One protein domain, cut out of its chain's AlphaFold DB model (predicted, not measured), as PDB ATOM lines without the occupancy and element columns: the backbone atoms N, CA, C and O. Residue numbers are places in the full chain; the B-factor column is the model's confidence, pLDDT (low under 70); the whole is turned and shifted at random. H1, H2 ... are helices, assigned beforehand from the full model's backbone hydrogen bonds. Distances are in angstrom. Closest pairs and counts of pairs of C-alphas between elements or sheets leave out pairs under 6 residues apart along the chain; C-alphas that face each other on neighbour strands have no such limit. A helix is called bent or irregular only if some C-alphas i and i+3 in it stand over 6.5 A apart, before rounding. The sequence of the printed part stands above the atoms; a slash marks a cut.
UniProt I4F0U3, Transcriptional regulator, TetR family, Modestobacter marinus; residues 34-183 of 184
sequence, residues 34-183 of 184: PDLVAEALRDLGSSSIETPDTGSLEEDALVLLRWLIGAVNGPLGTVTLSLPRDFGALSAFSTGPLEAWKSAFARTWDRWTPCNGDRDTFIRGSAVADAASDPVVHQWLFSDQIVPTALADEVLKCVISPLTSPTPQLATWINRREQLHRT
ATOM      1  N   PRO A  34     -14.077 -19.996 -60.010       83.81
ATOM      2  CA  PRO A  34     -13.344 -20.793 -59.035       83.81
ATOM      3  C   PRO A  34     -13.970 -22.147 -58.708       83.81
ATOM      4  O   PRO A  34     -13.237 -23.129 -58.650       83.81
ATOM      5  N   ASP A  35     -15.297 -22.239 -58.578       83.00
ATOM      6  CA  ASP A  35     -15.967 -23.523 -58.311       83.00
ATOM      7  C   ASP A  35     -15.758 -24.521 -59.459       83.00
ATOM      8  O   ASP A  35     -15.476 -25.699 -59.229       83.00
ATOM      9  N   LEU A  36     -15.847 -24.039 -60.704       87.38
ATOM     10  CA  LEU A  36     -15.610 -24.846 -61.902       87.38
ATOM     11  C   LEU A  36     -14.171 -25.354 -61.961       87.38
ATOM     12  O   LEU A  36     -13.931 -26.538 -62.199       87.38
ATOM     13  N   VAL A  37     -13.205 -24.460 -61.752       86.44
ATOM     14  CA  VAL A  37     -11.784 -24.808 -61.820       86.44
ATOM     15  C   VAL A  37     -11.379 -25.708 -60.648       86.44
ATOM     16  O   VAL A  37     -10.622 -26.651 -60.862       86.44
ATOM     17  N   ALA A  38     -11.914 -25.498 -59.442       81.69
ATOM     18  CA  ALA A  38     -11.688 -26.388 -58.303       81.69
ATOM     19  C   ALA A  38     -12.205 -27.809 -58.579       81.69
ATOM     20  O   ALA A  38     -11.504 -28.780 -58.295       81.69
ATOM     21  N   GLU A  39     -13.390 -27.941 -59.187       84.31
ATOM     22  CA  GLU A  39     -13.921 -29.240 -59.615       84.31
ATOM     23  C   GLU A  39     -13.061 -29.901 -60.688       84.31
ATOM     24  O   GLU A  39     -12.701 -31.068 -60.535       84.31
ATOM     25  N   ALA A  40     -12.639 -29.155 -61.709       86.38
ATOM     26  CA  ALA A  40     -11.744 -29.680 -62.738       86.38
ATOM     27  C   ALA A  40     -10.402 -30.159 -62.154       86.38
ATOM     28  O   ALA A  40      -9.911 -31.229 -62.511       86.38
ATOM     29  N   LEU A  41      -9.813 -29.395 -61.230       82.00
ATOM     30  CA  LEU A  41      -8.566 -29.760 -60.559       82.00
ATOM     31  C   LEU A  41      -8.723 -31.003 -59.680       82.00
ATOM     32  O   LEU A  41      -7.837 -31.857 -59.670       82.00
ATOM     33  N   ARG A  42      -9.849 -31.142 -58.973       80.38
ATOM     34  CA  ARG A  42     -10.162 -32.349 -58.196       80.38
ATOM     35  C   ARG A  42     -10.269 -33.582 -59.088       80.38
ATOM     36  O   ARG A  42      -9.725 -34.632 -58.748       80.38
ATOM     37  N   ASP A  43     -10.939 -33.461 -60.228       82.81
ATOM     38  CA  ASP A  43     -11.101 -34.563 -61.177       82.81
ATOM     39  C   ASP A  43      -9.745 -34.955 -61.794       82.81
ATOM     40  O   ASP A  43      -9.413 -36.140 -61.873       82.81
ATOM     41  N   LEU A  44      -8.894 -33.978 -62.126       79.19
ATOM     42  CA  LEU A  44      -7.516 -34.227 -62.575       79.19
ATOM     43  C   LEU A  44      -6.651 -34.894 -61.492       79.19
ATOM     44  O   LEU A  44      -5.899 -35.827 -61.777       79.19
ATOM     45  N   GLY A  45      -6.772 -34.433 -60.246       76.12
ATOM     46  CA  GLY A  45      -6.019 -34.961 -59.111       76.12
ATOM     47  C   GLY A  45      -6.463 -36.351 -58.665       76.12
ATOM     48  O   GLY A  45      -5.639 -37.092 -58.152       76.12
ATOM     49  N   SER A  46      -7.731 -36.717 -58.866       72.81
ATOM     50  CA  SER A  46      -8.290 -38.018 -58.465       72.81
ATOM     51  C   SER A  46      -8.187 -39.090 -59.547       72.81
ATOM     52  O   SER A  46      -7.909 -40.241 -59.224       72.81
ATOM     53  N   SER A  47      -8.348 -38.725 -60.822       66.88
ATOM     54  CA  SER A  47      -8.259 -39.655 -61.965       66.88
ATOM     55  C   SER A  47      -6.888 -40.315 -62.128       66.88
ATOM     56  O   SER A  47      -6.766 -41.317 -62.828       66.88
ATOM     57  N   SER A  48      -5.863 -39.769 -61.477       62.62
ATOM     58  CA  SER A  48      -4.491 -40.253 -61.550       62.62
ATOM     59  C   SER A  48      -4.066 -41.090 -60.337       62.62
ATOM     60  O   SER A  48      -3.036 -41.750 -60.427       62.62
ATOM     61  N   ILE A  49      -4.830 -41.109 -59.235       70.81
ATOM     62  CA  ILE A  49      -4.454 -41.836 -58.010       70.81
ATOM     63  C   ILE A  49      -4.839 -43.307 -58.131       70.81
ATOM     64  O   ILE A  49      -5.992 -43.681 -57.910       70.81
ATOM     65  N   GLU A  50      -3.855 -44.167 -58.359       68.19
ATOM     66  CA  GLU A  50      -3.989 -45.586 -58.047       68.19
ATOM     67  C   GLU A  50      -3.617 -45.783 -56.573       68.19
ATOM     68  O   GLU A  50      -2.543 -45.369 -56.143       68.19
ATOM     69  N   THR A  51      -4.530 -46.329 -55.762       74.12
ATOM     70  CA  THR A  51      -4.229 -46.659 -54.359       74.12
ATOM     71  C   THR A  51      -3.675 -48.084 -54.329       74.12
ATOM     72  O   THR A  51      -4.479 -49.015 -54.442       74.12
ATOM     73  N   PRO A  52      -2.347 -48.268 -54.231       82.38
ATOM     74  CA  PRO A  52      -1.711 -49.583 -54.301       82.38
ATOM     75  C   PRO A  52      -2.206 -50.506 -53.176       82.38
ATOM     76  O   PRO A  52      -2.733 -50.039 -52.165       82.38
ATOM     77  N   ASP A  53      -2.116 -51.818 -53.402       84.31
ATOM     78  CA  ASP A  53      -2.505 -52.869 -52.449       84.31
ATOM     79  C   ASP A  53      -1.477 -54.005 -52.455       84.31
ATOM     80  O   ASP A  53      -1.767 -55.153 -52.798       84.31
ATOM     81  N   THR A  54      -0.224 -53.660 -52.183       83.81
ATOM     82  CA  THR A  54       0.915 -54.583 -52.335       83.81
ATOM     83  C   THR A  54       1.012 -55.627 -51.230       83.81
ATOM     84  O   THR A  54       1.730 -56.615 -51.376       83.81
ATOM     85  N   GLY A  55       0.301 -55.441 -50.120       80.44
ATOM     86  CA  GLY A  55       0.537 -56.238 -48.921       80.44
ATOM     87  C   GLY A  55       1.555 -55.607 -47.954       80.44
ATOM     88  O   GLY A  55       1.895 -56.235 -46.950       80.44
ATOM     89  N   SER A  56       2.011 -54.375 -48.213       83.12
ATOM     90  CA  SER A  56       2.883 -53.618 -47.314       83.12
ATOM     91  C   SER A  56       2.505 -52.136 -47.285       83.12
ATOM     92  O   SER A  56       2.566 -51.451 -48.302       83.12
ATOM     93  N   LEU A  57       2.193 -51.611 -46.094       81.50
ATOM     94  CA  LEU A  57       1.931 -50.180 -45.893       81.50
ATOM     95  C   LEU A  57       3.110 -49.308 -46.347       81.50
ATOM     96  O   LEU A  57       2.906 -48.230 -46.896       81.50
ATOM     97  N   GLU A  58       4.343 -49.760 -46.116       85.31
ATOM     98  CA  GLU A  58       5.537 -49.013 -46.516       85.31
ATOM     99  C   GLU A  58       5.687 -48.949 -48.039       85.31
ATOM    100  O   GLU A  58       5.986 -47.886 -48.584       85.31
ATOM    101  N   GLU A  59       5.443 -50.061 -48.736       88.12
ATOM    102  CA  GLU A  59       5.495 -50.100 -50.201       88.12
ATOM    103  C   GLU A  59       4.357 -49.278 -50.813       88.12
ATOM    104  O   GLU A  59       4.595 -48.465 -51.711       88.12
ATOM    105  N   ASP A  60       3.145 -49.420 -50.275       87.56
ATOM    106  CA  ASP A  60       1.972 -48.667 -50.712       87.56
ATOM    107  C   ASP A  60       2.170 -47.155 -50.514       87.56
ATOM    108  O   ASP A  60       1.917 -46.354 -51.420       87.56
ATOM    109  N   ALA A  61       2.696 -46.748 -49.356       86.62
ATOM    110  CA  ALA A  61       2.990 -45.350 -49.081       86.62
ATOM    111  C   ALA A  61       4.106 -44.798 -49.977       86.62
ATOM    112  O   ALA A  61       4.011 -43.662 -50.446       86.62
ATOM    113  N   LEU A  62       5.146 -45.584 -50.257       90.38
ATOM    114  CA  LEU A  62       6.228 -45.176 -51.152       90.38
ATOM    115  C   LEU A  62       5.732 -44.953 -52.585       90.38
ATOM    116  O   LEU A  62       6.131 -43.980 -53.233       90.38
ATOM    117  N   VAL A  63       4.850 -45.826 -53.076       90.75
ATOM    118  CA  VAL A  63       4.196 -45.666 -54.382       90.75
ATOM    119  C   VAL A  63       3.365 -44.382 -54.409       90.75
ATOM    120  O   VAL A  63       3.521 -43.588 -55.339       90.75
ATOM    121  N   LEU A  64       2.565 -44.117 -53.370       88.88
ATOM    122  CA  LEU A  64       1.782 -42.880 -53.275       88.88
ATOM    123  C   LEU A  64       2.649 -41.619 -53.182       88.88
ATOM    124  O   LEU A  64       2.336 -40.618 -53.825       88.88
ATOM    125  N   LEU A  65       3.754 -41.648 -52.432       90.88
ATOM    126  CA  LEU A  65       4.686 -40.520 -52.332       90.88
ATOM    127  C   LEU A  65       5.350 -40.222 -53.677       90.88
ATOM    128  O   LEU A  65       5.416 -39.066 -54.092       90.88
ATOM    129  N   ARG A  66       5.810 -41.253 -54.392       92.00
ATOM    130  CA  ARG A  66       6.407 -41.092 -55.730       92.00
ATOM    131  C   ARG A  66       5.395 -40.574 -56.739       92.00
ATOM    132  O   ARG A  66       5.723 -39.697 -57.538       92.00
ATOM    133  N   TRP A  67       4.172 -41.088 -56.677       90.19
ATOM    134  CA  TRP A  67       3.068 -40.593 -57.482       90.19
ATOM    135  C   TRP A  67       2.793 -39.109 -57.206       90.19
ATOM    136  O   TRP A  67       2.739 -38.315 -58.145       90.19
ATOM    137  N   LEU A  68       2.710 -38.717 -55.929       89.06
ATOM    138  CA  LEU A  68       2.472 -37.332 -55.524       89.06
ATOM    139  C   LEU A  68       3.587 -36.412 -56.028       89.06
ATOM    140  O   LEU A  68       3.295 -35.354 -56.579       89.06
ATOM    141  N   ILE A  69       4.849 -36.834 -55.911       92.19
ATOM    142  CA  ILE A  69       6.000 -36.107 -56.465       92.19
ATOM    143  C   ILE A  69       5.850 -35.916 -57.982       92.19
ATOM    144  O   ILE A  69       6.086 -34.822 -58.495       92.19
ATOM    145  N   GLY A  70       5.418 -36.948 -58.711       90.75
ATOM    146  CA  GLY A  70       5.113 -36.837 -60.139       90.75
ATOM    147  C   GLY A  70       3.985 -35.843 -60.433       90.75
ATOM    148  O   GLY A  70       4.102 -35.037 -61.355       90.75
ATOM    149  N   ALA A  71       2.923 -35.854 -59.625       87.38
ATOM    150  CA  ALA A  71       1.778 -34.962 -59.781       87.38
ATOM    151  C   ALA A  71       2.140 -33.485 -59.537       87.38
ATOM    152  O   ALA A  71       1.769 -32.625 -60.342       87.38
ATOM    153  N   VAL A  72       2.889 -33.189 -58.468       87.69
ATOM    154  CA  VAL A  72       3.291 -31.812 -58.116       87.69
ATOM    155  C   VAL A  72       4.364 -31.245 -59.049       87.69
ATOM    156  O   VAL A  72       4.382 -30.042 -59.298       87.69
ATOM    157  N   ASN A  73       5.220 -32.098 -59.616       91.50
ATOM    158  CA  ASN A  73       6.198 -31.692 -60.631       91.50
ATOM    159  C   ASN A  73       5.605 -31.636 -62.050       91.50
ATOM    160  O   ASN A  73       6.248 -31.130 -62.969       91.50
ATOM    161  N   GLY A  74       4.413 -32.200 -62.247       88.94
ATOM    162  CA  GLY A  74       3.721 -32.253 -63.528       88.94
ATOM    163  C   GLY A  74       2.783 -31.064 -63.771       88.94
ATOM    164  O   GLY A  74       2.692 -30.141 -62.955       88.94
ATOM    165  N   PRO A  75       2.012 -31.102 -64.875       86.56
ATOM    166  CA  PRO A  75       1.134 -29.997 -65.255       86.56
ATOM    167  C   PRO A  75       0.077 -29.653 -64.199       86.56
ATOM    168  O   PRO A  75      -0.264 -28.485 -64.030       86.56
ATOM    169  N   LEU A  76      -0.409 -30.649 -63.448       82.62
ATOM    170  CA  LEU A  76      -1.356 -30.435 -62.351       82.62
ATOM    171  C   LEU A  76      -0.768 -29.519 -61.267       82.62
ATOM    172  O   LEU A  76      -1.431 -28.574 -60.833       82.62
ATOM    173  N   GLY A  77       0.479 -29.764 -60.858       83.94
ATOM    174  CA  GLY A  77       1.185 -28.915 -59.903       83.94
ATOM    175  C   GLY A  77       1.458 -27.516 -60.452       83.94
ATOM    176  O   GLY A  77       1.170 -26.528 -59.777       83.94
ATOM    177  N   THR A  78       1.919 -27.407 -61.701       86.06
ATOM    178  CA  THR A  78       2.166 -26.106 -62.350       86.06
ATOM    179  C   THR A  78       0.908 -25.242 -62.408       86.06
ATOM    180  O   THR A  78       0.930 -24.079 -62.004       86.06
ATOM    181  N   VAL A  79      -0.210 -25.813 -62.858       84.69
ATOM    182  CA  VAL A  79      -1.498 -25.112 -62.905       84.69
ATOM    183  C   VAL A  79      -1.924 -24.681 -61.508       84.69
ATOM    184  O   VAL A  79      -2.343 -23.539 -61.337       84.69
ATOM    185  N   THR A  80      -1.800 -25.561 -60.512       82.19
ATOM    186  CA  THR A  80      -2.246 -25.261 -59.147       82.19
ATOM    187  C   THR A  80      -1.451 -24.105 -58.529       82.19
ATOM    188  O   THR A  80      -2.043 -23.248 -57.878       82.19
ATOM    189  N   LEU A  81      -0.141 -24.010 -58.792       82.62
ATOM    190  CA  LEU A  81       0.684 -22.870 -58.359       82.62
ATOM    191  C   LEU A  81       0.364 -21.561 -59.102       82.62
ATOM    192  O   LEU A  81       0.614 -20.483 -58.567       82.62
ATOM    193  N   SER A  82      -0.189 -21.637 -60.319       82.69
ATOM    194  CA  SER A  82      -0.582 -20.458 -61.111       82.69
ATOM    195  C   SER A  82      -1.904 -19.818 -60.667       82.69
ATOM    196  O   SER A  82      -2.261 -18.738 -61.145       82.69
ATOM    197  N   LEU A  83      -2.650 -20.485 -59.781       82.38
ATOM    198  CA  LEU A  83      -3.923 -19.980 -59.281       82.38
ATOM    199  C   LEU A  83      -3.709 -18.706 -58.445       82.38
ATOM    200  O   LEU A  83      -2.725 -18.603 -57.704       82.38
ATOM    201  N   PRO A  84      -4.641 -17.739 -58.506       78.88
ATOM    202  CA  PRO A  84      -4.618 -16.586 -57.618       78.88
ATOM    203  C   PRO A  84      -4.541 -17.010 -56.144       78.88
ATOM    204  O   PRO A  84      -5.158 -17.985 -55.721       78.88
ATOM    205  N   ARG A  85      -3.801 -16.268 -55.318       72.31
ATOM    206  CA  ARG A  85      -3.661 -16.590 -53.882       72.31
ATOM    207  C   ARG A  85      -4.996 -16.537 -53.130       72.31
ATOM    208  O   ARG A  85      -5.146 -17.183 -52.098       72.31
ATOM    209  N   ASP A  86      -5.940 -15.769 -53.656       72.19
ATOM    210  CA  ASP A  86      -7.300 -15.553 -53.175       72.19
ATOM    211  C   ASP A  86      -8.346 -16.409 -53.906       72.19
ATOM    212  O   ASP A  86      -9.538 -16.170 -53.722       72.19
ATOM    213  N   PHE A  87      -7.928 -17.418 -54.685       67.38
ATOM    214  CA  PHE A  87      -8.754 -18.323 -55.508       67.38
ATOM    215  C   PHE A  87      -9.755 -19.208 -54.710       67.38
ATOM    216  O   PHE A  87     -10.163 -20.283 -55.131       67.38
ATOM    217  N   GLY A  88     -10.213 -18.749 -53.547       56.88
ATOM    218  CA  GLY A  88     -11.079 -19.468 -52.627       56.88
ATOM    219  C   GLY A  88     -10.234 -20.216 -51.611       56.88
ATOM    220  O   GLY A  88     -10.125 -21.436 -51.674       56.88
ATOM    221  N   ALA A  89      -9.657 -19.482 -50.653       50.69
ATOM    222  CA  ALA A  89      -8.743 -19.952 -49.601       50.69
ATOM    223  C   ALA A  89      -9.259 -21.117 -48.715       50.69
ATOM    224  O   ALA A  89      -8.578 -21.517 -47.775       50.69
ATOM    225  N   LEU A  90     -10.428 -21.691 -49.016       49.22
ATOM    226  CA  LEU A  90     -10.947 -22.901 -48.392       49.22
ATOM    227  C   LEU A  90     -11.316 -23.998 -49.405       49.22
ATOM    228  O   LEU A  90     -10.978 -25.146 -49.157       49.22
ATOM    229  N   SER A  91     -11.947 -23.695 -50.550       51.09
ATOM    230  CA  SER A  91     -12.446 -24.731 -51.475       51.09
ATOM    231  C   SER A  91     -11.320 -25.496 -52.179       51.09
ATOM    232  O   SER A  91     -11.419 -26.711 -52.332       51.09
ATOM    233  N   ALA A  92     -10.204 -24.848 -52.521       51.12
ATOM    234  CA  ALA A  92      -9.041 -25.546 -53.081       51.12
ATOM    235  C   ALA A  92      -8.350 -26.473 -52.055       51.12
ATOM    236  O   ALA A  92      -7.822 -27.519 -52.432       51.12
ATOM    237  N   PHE A  93      -8.407 -26.125 -50.763       52.34
ATOM    238  CA  PHE A  93      -7.861 -26.935 -49.669       52.34
ATOM    239  C   PHE A  93      -8.806 -28.040 -49.193       52.34
ATOM    240  O   PHE A  93      -8.299 -29.045 -48.717       52.34
ATOM    241  N   SER A  94     -10.131 -27.867 -49.316       53.88
ATOM    242  CA  SER A  94     -11.146 -28.813 -48.818       53.88
ATOM    243  C   SER A  94     -11.855 -29.629 -49.905       53.88
ATOM    244  O   SER A  94     -12.517 -30.615 -49.604       53.88
ATOM    245  N   THR A  95     -11.747 -29.231 -51.175       61.72
ATOM    246  CA  THR A  95     -12.393 -29.916 -52.313       61.72
ATOM    247  C   THR A  95     -11.523 -29.975 -53.575       61.72
ATOM    248  O   THR A  95     -12.006 -30.428 -54.612       61.72
ATOM    249  N   GLY A  96     -10.264 -29.525 -53.504       67.06
ATOM    250  CA  GLY A  96      -9.300 -29.535 -54.610       67.06
ATOM    251  C   GLY A  96      -8.352 -30.750 -54.620       67.06
ATOM    252  O   GLY A  96      -8.580 -31.720 -53.893       67.06
ATOM    253  N   PRO A  97      -7.269 -30.714 -55.426       66.56
ATOM    254  CA  PRO A  97      -6.316 -31.821 -55.580       66.56
ATOM    255  C   PRO A  97      -5.705 -32.291 -54.263       66.56
ATOM    256  O   PRO A  97      -5.570 -33.490 -54.044       66.56
ATOM    257  N   LEU A  98      -5.389 -31.351 -53.367       71.69
ATOM    258  CA  LEU A  98      -4.780 -31.665 -52.081       71.69
ATOM    259  C   LEU A  98      -5.687 -32.553 -51.226       71.69
ATOM    260  O   LEU A  98      -5.180 -33.456 -50.570       71.69
ATOM    261  N   GLU A  99      -7.010 -32.361 -51.280       74.44
ATOM    262  CA  GLU A  99      -7.915 -33.274 -50.580       74.44
ATOM    263  C   GLU A  99      -7.987 -34.649 -51.233       74.44
ATOM    264  O   GLU A  99      -8.044 -35.660 -50.537       74.44
ATOM    265  N   ALA A 100      -7.945 -34.724 -52.565       76.56
ATOM    266  CA  ALA A 100      -7.890 -36.016 -53.244       76.56
ATOM    267  C   ALA A 100      -6.633 -36.803 -52.824       76.56
ATOM    268  O   ALA A 100      -6.721 -38.006 -52.562       76.56
ATOM    269  N   TRP A 101      -5.494 -36.114 -52.699       79.56
ATOM    270  CA  TRP A 101      -4.221 -36.682 -52.249       79.56
ATOM    271  C   TRP A 101      -4.275 -37.107 -50.782       79.56
ATOM    272  O   TRP A 101      -4.006 -38.269 -50.482       79.56
ATOM    273  N   LYS A 102      -4.704 -36.216 -49.879       76.50
ATOM    274  CA  LYS A 102      -4.895 -36.531 -48.454       76.50
ATOM    275  C   LYS A 102      -5.820 -37.724 -48.261       76.50
ATOM    276  O   LYS A 102      -5.473 -38.675 -47.570       76.50
ATOM    277  N   SER A 103      -6.950 -37.732 -48.962       78.38
ATOM    278  CA  SER A 103      -7.905 -38.837 -48.933       78.38
ATOM    279  C   SER A 103      -7.293 -40.158 -49.415       78.38
ATOM    280  O   SER A 103      -7.689 -41.220 -48.944       78.38
ATOM    281  N   ALA A 104      -6.341 -40.137 -50.351       80.38
ATOM    282  CA  ALA A 104      -5.651 -41.345 -50.806       80.38
ATOM    283  C   ALA A 104      -4.693 -41.918 -49.757       80.38
ATOM    284  O   ALA A 104      -4.702 -43.129 -49.512       80.38
ATOM    285  N   PHE A 105      -3.922 -41.053 -49.097       80.12
ATOM    286  CA  PHE A 105      -3.089 -41.451 -47.962       80.12
ATOM    287  C   PHE A 105      -3.948 -41.968 -46.802       80.12
ATOM    288  O   PHE A 105      -3.678 -43.053 -46.286       80.12
ATOM    289  N   ALA A 106      -5.046 -41.278 -46.477       78.31
ATOM    290  CA  ALA A 106      -5.990 -41.703 -45.446       78.31
ATOM    291  C   ALA A 106      -6.598 -43.086 -45.744       78.31
ATOM    292  O   ALA A 106      -6.620 -43.942 -44.865       78.31
ATOM    293  N   ARG A 107      -7.013 -43.360 -46.992       79.38
ATOM    294  CA  ARG A 107      -7.522 -44.689 -47.395       79.38
ATOM    295  C   ARG A 107      -6.478 -45.796 -47.256       79.38
ATOM    296  O   ARG A 107      -6.823 -46.915 -46.883       79.38
ATOM    297  N   THR A 108      -5.222 -45.496 -47.577       79.88
ATOM    298  CA  THR A 108      -4.111 -46.452 -47.434       79.88
ATOM    299  C   THR A 108      -3.882 -46.774 -45.966       79.88
ATOM    300  O   THR A 108      -3.783 -47.942 -45.592       79.88
ATOM    301  N   TRP A 109      -3.906 -45.745 -45.119       75.88
ATOM    302  CA  TRP A 109      -3.811 -45.903 -43.676       75.88
ATOM    303  C   TRP A 109      -4.985 -46.710 -43.098       75.88
ATOM    304  O   TRP A 109      -4.783 -47.656 -42.334       75.88
ATOM    305  N   ASP A 110      -6.215 -46.389 -43.511       75.19
ATOM    306  CA  ASP A 110      -7.439 -47.069 -43.075       75.19
ATOM    307  C   ASP A 110      -7.432 -48.570 -43.390       75.19
ATOM    308  O   ASP A 110      -7.981 -49.348 -42.607       75.19
ATOM    309  N   ARG A 111      -6.819 -48.975 -44.512       75.44
ATOM    310  CA  ARG A 111      -6.720 -50.379 -44.939       75.44
ATOM    311  C   ARG A 111      -5.724 -51.181 -44.104       75.44
ATOM    312  O   ARG A 111      -6.002 -52.323 -43.752       75.44
ATOM    313  N   TRP A 112      -4.571 -50.588 -43.807       69.62
ATOM    314  CA  TRP A 112      -3.452 -51.258 -43.134       69.62
ATOM    315  C   TRP A 112      -3.548 -51.282 -41.614       69.62
ATOM    316  O   TRP A 112      -2.750 -51.942 -40.960       69.62
ATOM    317  N   THR A 113      -4.539 -50.595 -41.060       60.81
ATOM    318  CA  THR A 113      -4.897 -50.618 -39.644       60.81
ATOM    319  C   THR A 113      -5.724 -51.890 -39.374       60.81
ATOM    320  O   THR A 113      -6.916 -51.891 -39.696       60.81
ATOM    321  N   PRO A 114      -5.170 -52.998 -38.832       54.09
ATOM    322  CA  PRO A 114      -5.982 -54.179 -38.556       54.09
ATOM    323  C   PRO A 114      -7.052 -53.861 -37.503       54.09
ATOM    324  O   PRO A 114      -6.828 -53.102 -36.564       54.09
ATOM    325  N   CYS A 115      -8.221 -54.498 -37.607       48.47
ATOM    326  CA  CYS A 115      -9.342 -54.326 -36.669       48.47
ATOM    327  C   CYS A 115      -9.061 -54.803 -35.221       48.47
ATOM    328  O   CYS A 115     -10.000 -54.924 -34.438       48.47
ATOM    329  N   ASN A 116      -7.811 -55.117 -34.854       44.41
ATOM    330  CA  ASN A 116      -7.478 -55.947 -33.691       44.41
ATOM    331  C   ASN A 116      -6.410 -55.346 -32.744       44.41
ATOM    332  O   ASN A 116      -5.567 -56.084 -32.232       44.41
ATOM    333  N   GLY A 117      -6.459 -54.044 -32.431       51.34
ATOM    334  CA  GLY A 117      -5.660 -53.486 -31.327       51.34
ATOM    335  C   GLY A 117      -5.864 -51.993 -31.034       51.34
ATOM    336  O   GLY A 117      -6.027 -51.194 -31.947       51.34
ATOM    337  N   ASP A 118      -5.788 -51.612 -29.749       53.06
ATOM    338  CA  ASP A 118      -5.902 -50.223 -29.243       53.06
ATOM    339  C   ASP A 118      -4.966 -49.225 -29.960       53.06
ATOM    340  O   ASP A 118      -5.346 -48.080 -30.199       53.06
ATOM    341  N   ARG A 119      -3.760 -49.672 -30.340       52.22
ATOM    342  CA  ARG A 119      -2.680 -48.838 -30.901       52.22
ATOM    343  C   ARG A 119      -2.933 -48.362 -32.328       52.22
ATOM    344  O   ARG A 119      -2.603 -47.226 -32.656       52.22
ATOM    345  N   ASP A 120      -3.536 -49.205 -33.162       52.22
ATOM    346  CA  ASP A 120      -3.790 -48.887 -34.570       52.22
ATOM    347  C   ASP A 120      -4.871 -47.792 -34.697       52.22
ATOM    348  O   ASP A 120      -4.844 -46.951 -35.599       52.22
ATOM    349  N   THR A 121      -5.742 -47.684 -33.690       52.94
ATOM    350  CA  THR A 121      -6.714 -46.591 -33.534       52.94
ATOM    351  C   THR A 121      -6.083 -45.219 -33.280       52.94
ATOM    352  O   THR A 121      -6.718 -44.217 -33.596       52.94
ATOM    353  N   PHE A 122      -4.869 -45.136 -32.715       56.38
ATOM    354  CA  PHE A 122      -4.244 -43.846 -32.382       56.38
ATOM    355  C   PHE A 122      -3.727 -43.111 -33.616       56.38
ATOM    356  O   PHE A 122      -3.788 -41.884 -33.668       56.38
ATOM    357  N   ILE A 123      -3.200 -43.841 -34.601       61.75
ATOM    358  CA  ILE A 123      -2.656 -43.216 -35.810       61.75
ATOM    359  C   ILE A 123      -3.775 -42.924 -36.822       61.75
ATOM    360  O   ILE A 123      -3.704 -41.929 -37.546       61.75
ATOM    361  N   ARG A 124      -4.859 -43.714 -36.797       56.56
ATOM    362  CA  ARG A 124      -6.077 -43.505 -37.594       56.56
ATOM    363  C   ARG A 124      -6.659 -42.101 -37.379       56.56
ATOM    364  O   ARG A 124      -7.042 -41.743 -36.269       56.56
ATOM    365  N   GLY A 125      -6.748 -41.315 -38.456       60.97
ATOM    366  CA  GLY A 125      -7.287 -39.947 -38.425       60.97
ATOM    367  C   GLY A 125      -6.487 -38.977 -37.550       60.97
ATOM    368  O   GLY A 125      -7.004 -37.939 -37.136       60.97
ATOM    369  N   SER A 126      -5.245 -39.335 -37.205       68.00
ATOM    370  CA  SER A 126      -4.351 -38.449 -36.476       68.00
ATOM    371  C   SER A 126      -3.693 -37.467 -37.434       68.00
ATOM    372  O   SER A 126      -3.306 -37.822 -38.546       68.00
ATOM    373  N   ALA A 127      -3.428 -36.260 -36.938       67.19
ATOM    374  CA  ALA A 127      -2.640 -35.271 -37.667       67.19
ATOM    375  C   ALA A 127      -1.252 -35.799 -38.091       67.19
ATOM    376  O   ALA A 127      -0.647 -35.254 -39.000       67.19
ATOM    377  N   VAL A 128      -0.737 -36.848 -37.437       68.81
ATOM    378  CA  VAL A 128       0.556 -37.463 -37.769       68.81
ATOM    379  C   VAL A 128       0.456 -38.347 -39.015       68.81
ATOM    380  O   VAL A 128       1.359 -38.308 -39.845       68.81
ATOM    381  N   ALA A 129      -0.635 -39.105 -39.172       68.44
ATOM    382  CA  ALA A 129      -0.900 -39.867 -40.394       68.44
ATOM    383  C   ALA A 129      -1.180 -38.937 -41.575       68.44
ATOM    384  O   ALA A 129      -0.621 -39.119 -42.656       68.44
ATOM    385  N   ASP A 130      -1.986 -37.898 -41.337       69.12
ATOM    386  CA  ASP A 130      -2.324 -36.898 -42.350       69.12
ATOM    387  C   ASP A 130      -1.084 -36.112 -42.808       69.12
ATOM    388  O   ASP A 130      -0.971 -35.759 -43.981       69.12
ATOM    389  N   ALA A 131      -0.115 -35.897 -41.909       75.19
ATOM    390  CA  ALA A 131       1.123 -35.183 -42.210       75.19
ATOM    391  C   ALA A 131       2.141 -35.997 -43.027       75.19
ATOM    392  O   ALA A 131       3.164 -35.446 -43.438       75.19
ATOM    393  N   ALA A 132       1.904 -37.287 -43.299       77.50
ATOM    394  CA  ALA A 132       2.867 -38.123 -44.020       77.50
ATOM    395  C   ALA A 132       3.196 -37.584 -45.425       77.50
ATOM    396  O   ALA A 132       4.328 -37.710 -45.879       77.50
ATOM    397  N   SER A 133       2.247 -36.930 -46.102       77.56
ATOM    398  CA  SER A 133       2.479 -36.292 -47.407       77.56
ATOM    399  C   SER A 133       2.959 -34.838 -47.326       77.56
ATOM    400  O   SER A 133       3.393 -34.276 -48.337       77.56
ATOM    401  N   ASP A 134       2.894 -34.212 -46.149       84.75
ATOM    402  CA  ASP A 134       3.115 -32.771 -45.989       84.75
ATOM    403  C   ASP A 134       4.509 -32.304 -46.418       84.75
ATOM    404  O   ASP A 134       4.577 -31.253 -47.048       84.75
ATOM    405  N   PRO A 135       5.620 -33.034 -46.182       89.44
ATOM    406  CA  PRO A 135       6.932 -32.598 -46.657       89.44
ATOM    407  C   PRO A 135       7.001 -32.431 -48.180       89.44
ATOM    408  O   PRO A 135       7.645 -31.501 -48.664       89.44
ATOM    409  N   VAL A 136       6.302 -33.284 -48.941       89.50
ATOM    410  CA  VAL A 136       6.229 -33.184 -50.408       89.50
ATOM    411  C   VAL A 136       5.468 -31.923 -50.812       89.50
ATOM    412  O   VAL A 136       5.951 -31.144 -51.634       89.50
ATOM    413  N   VAL A 137       4.309 -31.690 -50.194       85.81
ATOM    414  CA  VAL A 137       3.471 -30.510 -50.453       85.81
ATOM    415  C   VAL A 137       4.184 -29.226 -50.020       85.81
ATOM    416  O   VAL A 137       4.149 -28.229 -50.735       85.81
ATOM    417  N   HIS A 138       4.878 -29.247 -48.886       86.56
ATOM    418  CA  HIS A 138       5.667 -28.132 -48.378       86.56
ATOM    419  C   HIS A 138       6.813 -27.785 -49.330       86.56
ATOM    420  O   HIS A 138       6.961 -26.624 -49.705       86.56
ATOM    421  N   GLN A 139       7.609 -28.778 -49.745       89.31
ATOM    422  CA  GLN A 139       8.697 -28.556 -50.696       89.31
ATOM    423  C   GLN A 139       8.155 -27.954 -51.995       89.31
ATOM    424  O   GLN A 139       8.711 -26.986 -52.493       89.31
ATOM    425  N   TRP A 140       7.040 -28.475 -52.498       89.12
ATOM    426  CA  TRP A 140       6.398 -27.956 -53.700       89.12
ATOM    427  C   TRP A 140       5.872 -26.516 -53.555       89.12
ATOM    428  O   TRP A 140       6.013 -25.720 -54.479       89.12
ATOM    429  N   LEU A 141       5.273 -26.158 -52.416       84.75
ATOM    430  CA  LEU A 141       4.680 -24.830 -52.204       84.75
ATOM    431  C   LEU A 141       5.701 -23.736 -51.883       84.75
ATOM    432  O   LEU A 141       5.447 -22.563 -52.164       84.75
ATOM    433  N   PHE A 142       6.802 -24.098 -51.224       86.00
ATOM    434  CA  PHE A 142       7.743 -23.137 -50.643       86.00
ATOM    435  C   PHE A 142       9.151 -23.211 -51.244       86.00
ATOM    436  O   PHE A 142      10.005 -22.408 -50.867       86.00
ATOM    437  N   SER A 143       9.412 -24.146 -52.162       84.31
ATOM    438  CA  SER A 143      10.670 -24.232 -52.904       84.31
ATOM    439  C   SER A 143      10.452 -23.932 -54.383       84.31
ATOM    440  O   SER A 143       9.531 -24.454 -54.998       84.31
ATOM    441  N   ASP A 144      11.374 -23.180 -54.980       78.12
ATOM    442  CA  ASP A 144      11.411 -22.944 -56.432       78.12
ATOM    443  C   ASP A 144      12.060 -24.114 -57.205       78.12
ATOM    444  O   ASP A 144      12.410 -23.986 -58.379       78.12
ATOM    445  N   GLN A 145      12.309 -25.247 -56.542       80.75
ATOM    446  CA  GLN A 145      12.952 -26.424 -57.123       80.75
ATOM    447  C   GLN A 145      11.936 -27.539 -57.377       80.75
ATOM    448  O   GLN A 145      10.988 -27.725 -56.616       80.75
ATOM    449  N   ILE A 146      12.197 -28.340 -58.413       89.38
ATOM    450  CA  ILE A 146      11.512 -29.618 -58.639       89.38
ATOM    451  C   ILE A 146      11.641 -30.462 -57.368       89.38
ATOM    452  O   ILE A 146      12.742 -30.612 -56.829       89.38
ATOM    453  N   VAL A 147      10.532 -31.036 -56.903       91.94
ATOM    454  CA  VAL A 147      10.556 -31.906 -55.729       91.94
ATOM    455  C   VAL A 147      11.343 -33.172 -56.080       91.94
ATOM    456  O   VAL A 147      10.947 -33.891 -57.003       91.94
ATOM    457  N   PRO A 148      12.461 -33.469 -55.394       92.94
ATOM    458  CA  PRO A 148      13.294 -34.608 -55.748       92.94
ATOM    459  C   PRO A 148      12.576 -35.915 -55.416       92.94
ATOM    460  O   PRO A 148      12.001 -36.061 -54.342       92.94
ATOM    461  N   THR A 149      12.671 -36.913 -56.295       91.75
ATOM    462  CA  THR A 149      12.095 -38.251 -56.061       91.75
ATOM    463  C   THR A 149      12.659 -38.939 -54.819       91.75
ATOM    464  O   THR A 149      11.934 -39.687 -54.169       91.75
ATOM    465  N   ALA A 150      13.906 -38.631 -54.444       93.06
ATOM    466  CA  ALA A 150      14.540 -39.109 -53.214       93.06
ATOM    467  C   ALA A 150      13.798 -38.674 -51.934       93.06
ATOM    468  O   ALA A 150      13.890 -39.361 -50.918       93.06
ATOM    469  N   LEU A 151      13.008 -37.590 -51.989       92.62
ATOM    470  CA  LEU A 151      12.195 -37.146 -50.855       92.62
ATOM    471  C   LEU A 151      11.174 -38.213 -50.438       92.62
ATOM    472  O   LEU A 151      10.868 -38.324 -49.257       92.62
ATOM    473  N   ALA A 152      10.683 -39.037 -51.369       93.06
ATOM    474  CA  ALA A 152       9.781 -40.135 -51.025       93.06
ATOM    475  C   ALA A 152      10.454 -41.150 -50.089       93.06
ATOM    476  O   ALA A 152       9.856 -41.572 -49.101       93.06
ATOM    477  N   ASP A 153      11.710 -41.507 -50.367       92.69
ATOM    478  CA  ASP A 153      12.469 -42.446 -49.538       92.69
ATOM    479  C   ASP A 153      12.825 -41.835 -48.170       92.69
ATOM    480  O   ASP A 153      12.864 -42.548 -47.166       92.69
ATOM    481  N   GLU A 154      13.068 -40.521 -48.105       92.06
ATOM    482  CA  GLU A 154      13.296 -39.798 -46.845       92.06
ATOM    483  C   GLU A 154      12.035 -39.743 -45.980       92.06
ATOM    484  O   GLU A 154      12.086 -40.071 -44.793       92.06
ATOM    485  N   VAL A 155      10.893 -39.384 -46.572       90.62
ATOM    486  CA  VAL A 155       9.599 -39.343 -45.879       90.62
ATOM    487  C   VAL A 155       9.217 -40.730 -45.370       90.62
ATOM    488  O   VAL A 155       8.836 -40.866 -44.208       90.62
ATOM    489  N   LEU A 156       9.386 -41.773 -46.188       89.12
ATOM    490  CA  LEU A 156       9.136 -43.149 -45.766       89.12
ATOM    491  C   LEU A 156       9.950 -43.494 -44.508       89.12
ATOM    492  O   LEU A 156       9.381 -43.877 -43.489       89.12
ATOM    493  N   LYS A 157      11.271 -43.288 -44.551       87.81
ATOM    494  CA  LYS A 157      12.185 -43.663 -43.459       87.81
ATOM    495  C   LYS A 157      11.991 -42.838 -42.189       87.81
ATOM    496  O   LYS A 157      12.136 -43.371 -41.092       87.81
ATOM    497  N   CYS A 158      11.725 -41.540 -42.327       86.94
ATOM    498  CA  CYS A 158      11.717 -40.603 -41.201       86.94
ATOM    499  C   CYS A 158      10.324 -40.372 -40.611       86.94
ATOM    500  O   CYS A 158      10.227 -39.994 -39.445       86.94
ATOM    501  N   VAL A 159       9.262 -40.579 -41.396       83.56
ATOM    502  CA  VAL A 159       7.880 -40.320 -40.976       83.56
ATOM    503  C   VAL A 159       7.086 -41.612 -40.876       83.56
ATOM    504  O   VAL A 159       6.476 -41.852 -39.844       83.56
ATOM    505  N   ILE A 160       7.119 -42.471 -41.897       82.06
ATOM    506  CA  ILE A 160       6.190 -43.608 -41.996       82.06
ATOM    507  C   ILE A 160       6.697 -44.842 -41.240       82.06
ATOM    508  O   ILE A 160       5.980 -45.367 -40.390       82.06
ATOM    509  N   SER A 161       7.939 -45.279 -41.467       83.38
ATOM    510  CA  SER A 161       8.518 -46.448 -40.783       83.38
ATOM    511  C   SER A 161       8.522 -46.337 -39.246       83.38
ATOM    512  O   SER A 161       8.242 -47.326 -38.569       83.38
ATOM    513  N   PRO A 162       8.766 -45.161 -38.629       78.81
ATOM    514  CA  PRO A 162       8.650 -45.017 -37.176       78.81
ATOM    515  C   PRO A 162       7.218 -45.159 -36.641       78.81
ATOM    516  O   PRO A 162       7.046 -45.411 -35.450       78.81
ATOM    517  N   LEU A 163       6.192 -44.986 -37.479       73.25
ATOM    518  CA  LEU A 163       4.788 -45.147 -37.084       73.25
ATOM    519  C   LEU A 163       4.359 -46.615 -37.121       73.25
ATOM    520  O   LEU A 163       3.565 -47.036 -36.284       73.25
ATOM    521  N   THR A 164       4.920 -47.398 -38.044       71.38
ATOM    522  CA  THR A 164       4.660 -48.841 -38.172       71.38
ATOM    523  C   THR A 164       5.538 -49.675 -37.236       71.38
ATOM    524  O   THR A 164       5.113 -50.722 -36.752       71.38
ATOM    525  N   SER A 165       6.753 -49.200 -36.938       69.69
ATOM    526  CA  SER A 165       7.728 -49.836 -36.043       69.69
ATOM    527  C   SER A 165       8.371 -48.803 -35.103       69.69
ATOM    528  O   SER A 165       9.533 -48.422 -35.283       69.69
ATOM    529  N   PRO A 166       7.641 -48.316 -34.081       62.16
ATOM    530  CA  PRO A 166       8.127 -47.255 -33.208       62.16
ATOM    531  C   PRO A 166       9.341 -47.692 -32.398       62.16
ATOM    532  O   PRO A 166       9.379 -48.775 -31.806       62.16
ATOM    533  N   THR A 167      10.322 -46.798 -32.294       62.59
ATOM    534  CA  THR A 167      11.432 -46.972 -31.356       62.59
ATOM    535  C   THR A 167      10.905 -47.136 -29.922       62.59
ATOM    536  O   THR A 167       9.848 -46.596 -29.578       62.59
ATOM    537  N   PRO A 168      11.651 -47.815 -29.028       68.94
ATOM    538  CA  PRO A 168      11.221 -48.040 -27.643       68.94
ATOM    539  C   PRO A 168      10.815 -46.755 -26.895       68.94
ATOM    540  O   PRO A 168       9.906 -46.764 -26.064       68.94
ATOM    541  N   GLN A 169      11.457 -45.628 -27.217       63.69
ATOM    542  CA  GLN A 169      11.153 -44.310 -26.651       63.69
ATOM    543  C   GLN A 169       9.807 -43.757 -27.141       63.69
ATOM    544  O   GLN A 169       9.009 -43.301 -26.319       63.69
ATOM    545  N   LEU A 170       9.514 -43.856 -28.444       62.88
ATOM    546  CA  LEU A 170       8.230 -43.443 -29.018       62.88
ATOM    547  C   LEU A 170       7.085 -44.323 -28.490       62.88
ATOM    548  O   LEU A 170       6.056 -43.804 -28.060       62.88
ATOM    549  N   ALA A 171       7.309 -45.636 -28.393       63.69
ATOM    550  CA  ALA A 171       6.358 -46.577 -27.799       63.69
ATOM    551  C   ALA A 171       6.025 -46.240 -26.331       63.69
ATOM    552  O   ALA A 171       4.872 -46.339 -25.914       63.69
ATOM    553  N   THR A 172       7.020 -45.801 -25.553       68.88
ATOM    554  CA  THR A 172       6.836 -45.391 -24.149       68.88
ATOM    555  C   THR A 172       6.022 -44.098 -24.030       68.88
ATOM    556  O   THR A 172       5.198 -43.973 -23.121       68.88
ATOM    557  N   TRP A 173       6.227 -43.138 -24.938       66.50
ATOM    558  CA  TRP A 173       5.465 -41.885 -24.965       66.50
ATOM    559  C   TRP A 173       3.995 -42.104 -25.349       66.50
ATOM    560  O   TRP A 173       3.116 -41.594 -24.651       66.50
ATOM    561  N   ILE A 174       3.726 -42.915 -26.383       65.94
ATOM    562  CA  ILE A 174       2.360 -43.257 -26.825       65.94
ATOM    563  C   ILE A 174       1.580 -43.911 -25.675       65.94
ATOM    564  O   ILE A 174       0.530 -43.405 -25.277       65.94
ATOM    565  N   ASN A 175       2.150 -44.950 -25.050       67.25
ATOM    566  CA  ASN A 175       1.499 -45.673 -23.950       67.25
ATOM    567  C   ASN A 175       1.177 -44.754 -22.752       67.25
ATOM    568  O   ASN A 175       0.127 -44.884 -22.123       67.25
ATOM    569  N   ARG A 176       2.068 -43.804 -22.422       69.12
ATOM    570  CA  ARG A 176       1.846 -42.849 -21.319       69.12
ATOM    571  C   ARG A 176       0.695 -41.887 -21.626       69.12
ATOM    572  O   ARG A 176      -0.042 -41.509 -20.719       69.12
ATOM    573  N   ARG A 177       0.534 -41.488 -22.888       62.34
ATOM    574  CA  ARG A 177      -0.532 -40.579 -23.320       62.34
ATOM    575  C   ARG A 177      -1.901 -41.261 -23.342       62.34
ATOM    576  O   ARG A 177      -2.873 -40.662 -22.892       62.34
ATOM    577  N   GLU A 178      -1.977 -42.514 -23.781       63.44
ATOM    578  CA  GLU A 178      -3.218 -43.307 -23.734       63.44
ATOM    579  C   GLU A 178      -3.735 -43.491 -22.297       63.44
ATOM    580  O   GLU A 178      -4.933 -43.366 -22.043       63.44
ATOM    581  N   GLN A 179      -2.834 -43.704 -21.331       63.44
ATOM    582  CA  GLN A 179      -3.192 -43.819 -19.911       63.44
ATOM    583  C   GLN A 179      -3.817 -42.534 -19.345       63.44
ATOM    584  O   GLN A 179      -4.744 -42.612 -18.538       63.44
ATOM    585  N   LEU A 180      -3.353 -41.364 -19.797       59.16
ATOM    586  CA  LEU A 180      -3.895 -40.061 -19.395       59.16
ATOM    587  C   LEU A 180      -5.294 -39.794 -19.974       59.16
ATOM    588  O   LEU A 180      -6.098 -39.134 -19.328       59.16
ATOM    589  N   HIS A 181      -5.610 -40.316 -21.163       55.31
ATOM    590  CA  HIS A 181      -6.934 -40.142 -21.777       55.31
ATOM    591  C   HIS A 181      -8.000 -41.112 -21.239       55.31
ATOM    592  O   HIS A 181      -9.185 -40.846 -21.397       55.31
ATOM    593  N   ARG A 182      -7.605 -42.208 -20.573       51.91
ATOM    594  CA  ARG A 182      -8.527 -43.174 -19.936       51.91
ATOM    595  C   ARG A 182      -8.935 -42.823 -18.500       51.91
ATOM    596  O   ARG A 182      -9.718 -43.556 -17.906       51.91
ATOM    597  N   THR A 183      -8.370 -41.766 -17.918       52.97
ATOM    598  CA  THR A 183      -8.597 -41.366 -16.514       52.97
ATOM    599  C   THR A 183      -9.543 -40.166 -16.339       52.97
ATOM    600  O   THR A 183      -9.715 -39.703 -15.212       52.97
TER     601      THR A 183
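This is residues 34 to 183 of the 184 residues of the protein "Transcriptional regulator, TetR family" of Modestobacter marinus (UniProt I4F0U3). Four helices, H2, H5, H7 and H8, lie side by side in an up-and-down bundle, with H2 and H7 between H5 on one side and H8 on the other. H1 and the short H3 and H4 cluster at the end of the bundle where H2 ends and H5 begins, while H9 lies across the opposite end, past the short H6, touching no helix. The printed part has 150 residues, with nine named helices, H1 to H9 in chain order, and no named strand; its class is all helix. It is compact, with a radius of gyration of the C-alphas of 16.8 A, and the C-alphas span 47 by 33 by 28 A.

H1, residues 34 to 46, begins at C-alpha 34 at (-13.344, -20.793, -59.035) and is 18.0 A long from first to last C-alpha. H2, residues 57 to 73, is the longest helix by residues and measures 24.0 A; its C-alpha 57 is at (1.931, -50.180, -45.893). H3 is residues 75 to 81, and H4 is residues 91 to 95. H5, residues 97 to 112, is 23.3 A long, and H6 is the four residues 120 to 123. H7, residues 127 to 142, is 20.6 A long with a kink of 50 degrees near residue 134; it is irregular, C-alphas 132 and 135 being 7.3 A apart. H8, residues 150 to 164, is 20.5 A long and only just irregular, C-alphas 158 and 161 being 6.7 A apart. H9, residues 168 to 181, is 20.6 A long and ends at C-alpha 181 at (-6.934, -40.142, -21.777).

In the bundle of H2, H5, H7 and H8, up and down means that each helix runs against the one before it in the chain. H2 touches H5, closest at the C-alphas of Leu 57 and Trp 112, 6.1 A apart, at a shallow tilt of 8 degrees, opposite ways. H2 touches H8 on Leu 65 and Ala 152, closest C-alphas 5.3 A apart, at a shallow tilt of 34 degrees, only just short of steep. Residues 133 to 140 of H7 touch H2, the C-alphas of Val 72 and Trp 140 coming closest at 6.6 A; these two helices run the same way. Residues 102 to 109 of H5 touch residues 129 to 133 of H7, closest at the C-alphas of Lys 102 and Asp 130, 6.6 A apart. H7 and H8 form a helical hairpin, in which residues 132 to 136 of H7 touch H8; the closest C-alphas, of Ala 132 and Val 159, are 6.3 A apart. H5 and H8 are apart. Residues 41 to 46 of H1 touch residues 97 to 101 of H5, with the C-alphas of Arg 42 and Pro 97 closest at 4.7 A. H1 also touches H4, closest at the C-alphas of Ala 38 and Ala 92, 5.9 A apart. With residues 41 to 45 H1 touches H3, closest at the C-alphas of Leu 44 and Leu 76, 7.2 A apart. H5 and H6 are near each other, with 6 pairs of C-alphas within 10 A. H8 and H9 are only just apart, their closest C-alphas at 8.3 A. In H1, H2, H3, H4, H5 and H9 every O i to N i+4 pair is within hydrogen-bond range, against 7 of 12 in H7 and 8 of 11 in H8; H6 is too short for such a pair.

The two C-alphas farthest apart, of Pro 75 and Thr 183, are 51.0 A apart. The printed part has no cut and no long link; those from H2 to H3, H4 to H5, H6 to H7 and H8 to H9 are tight. The mean pLDDT of the printed part is 75.6, and 52 residues are under 70, namely 47 to 48, 50, 87 to 97, 112 to 130 and 165 to 183.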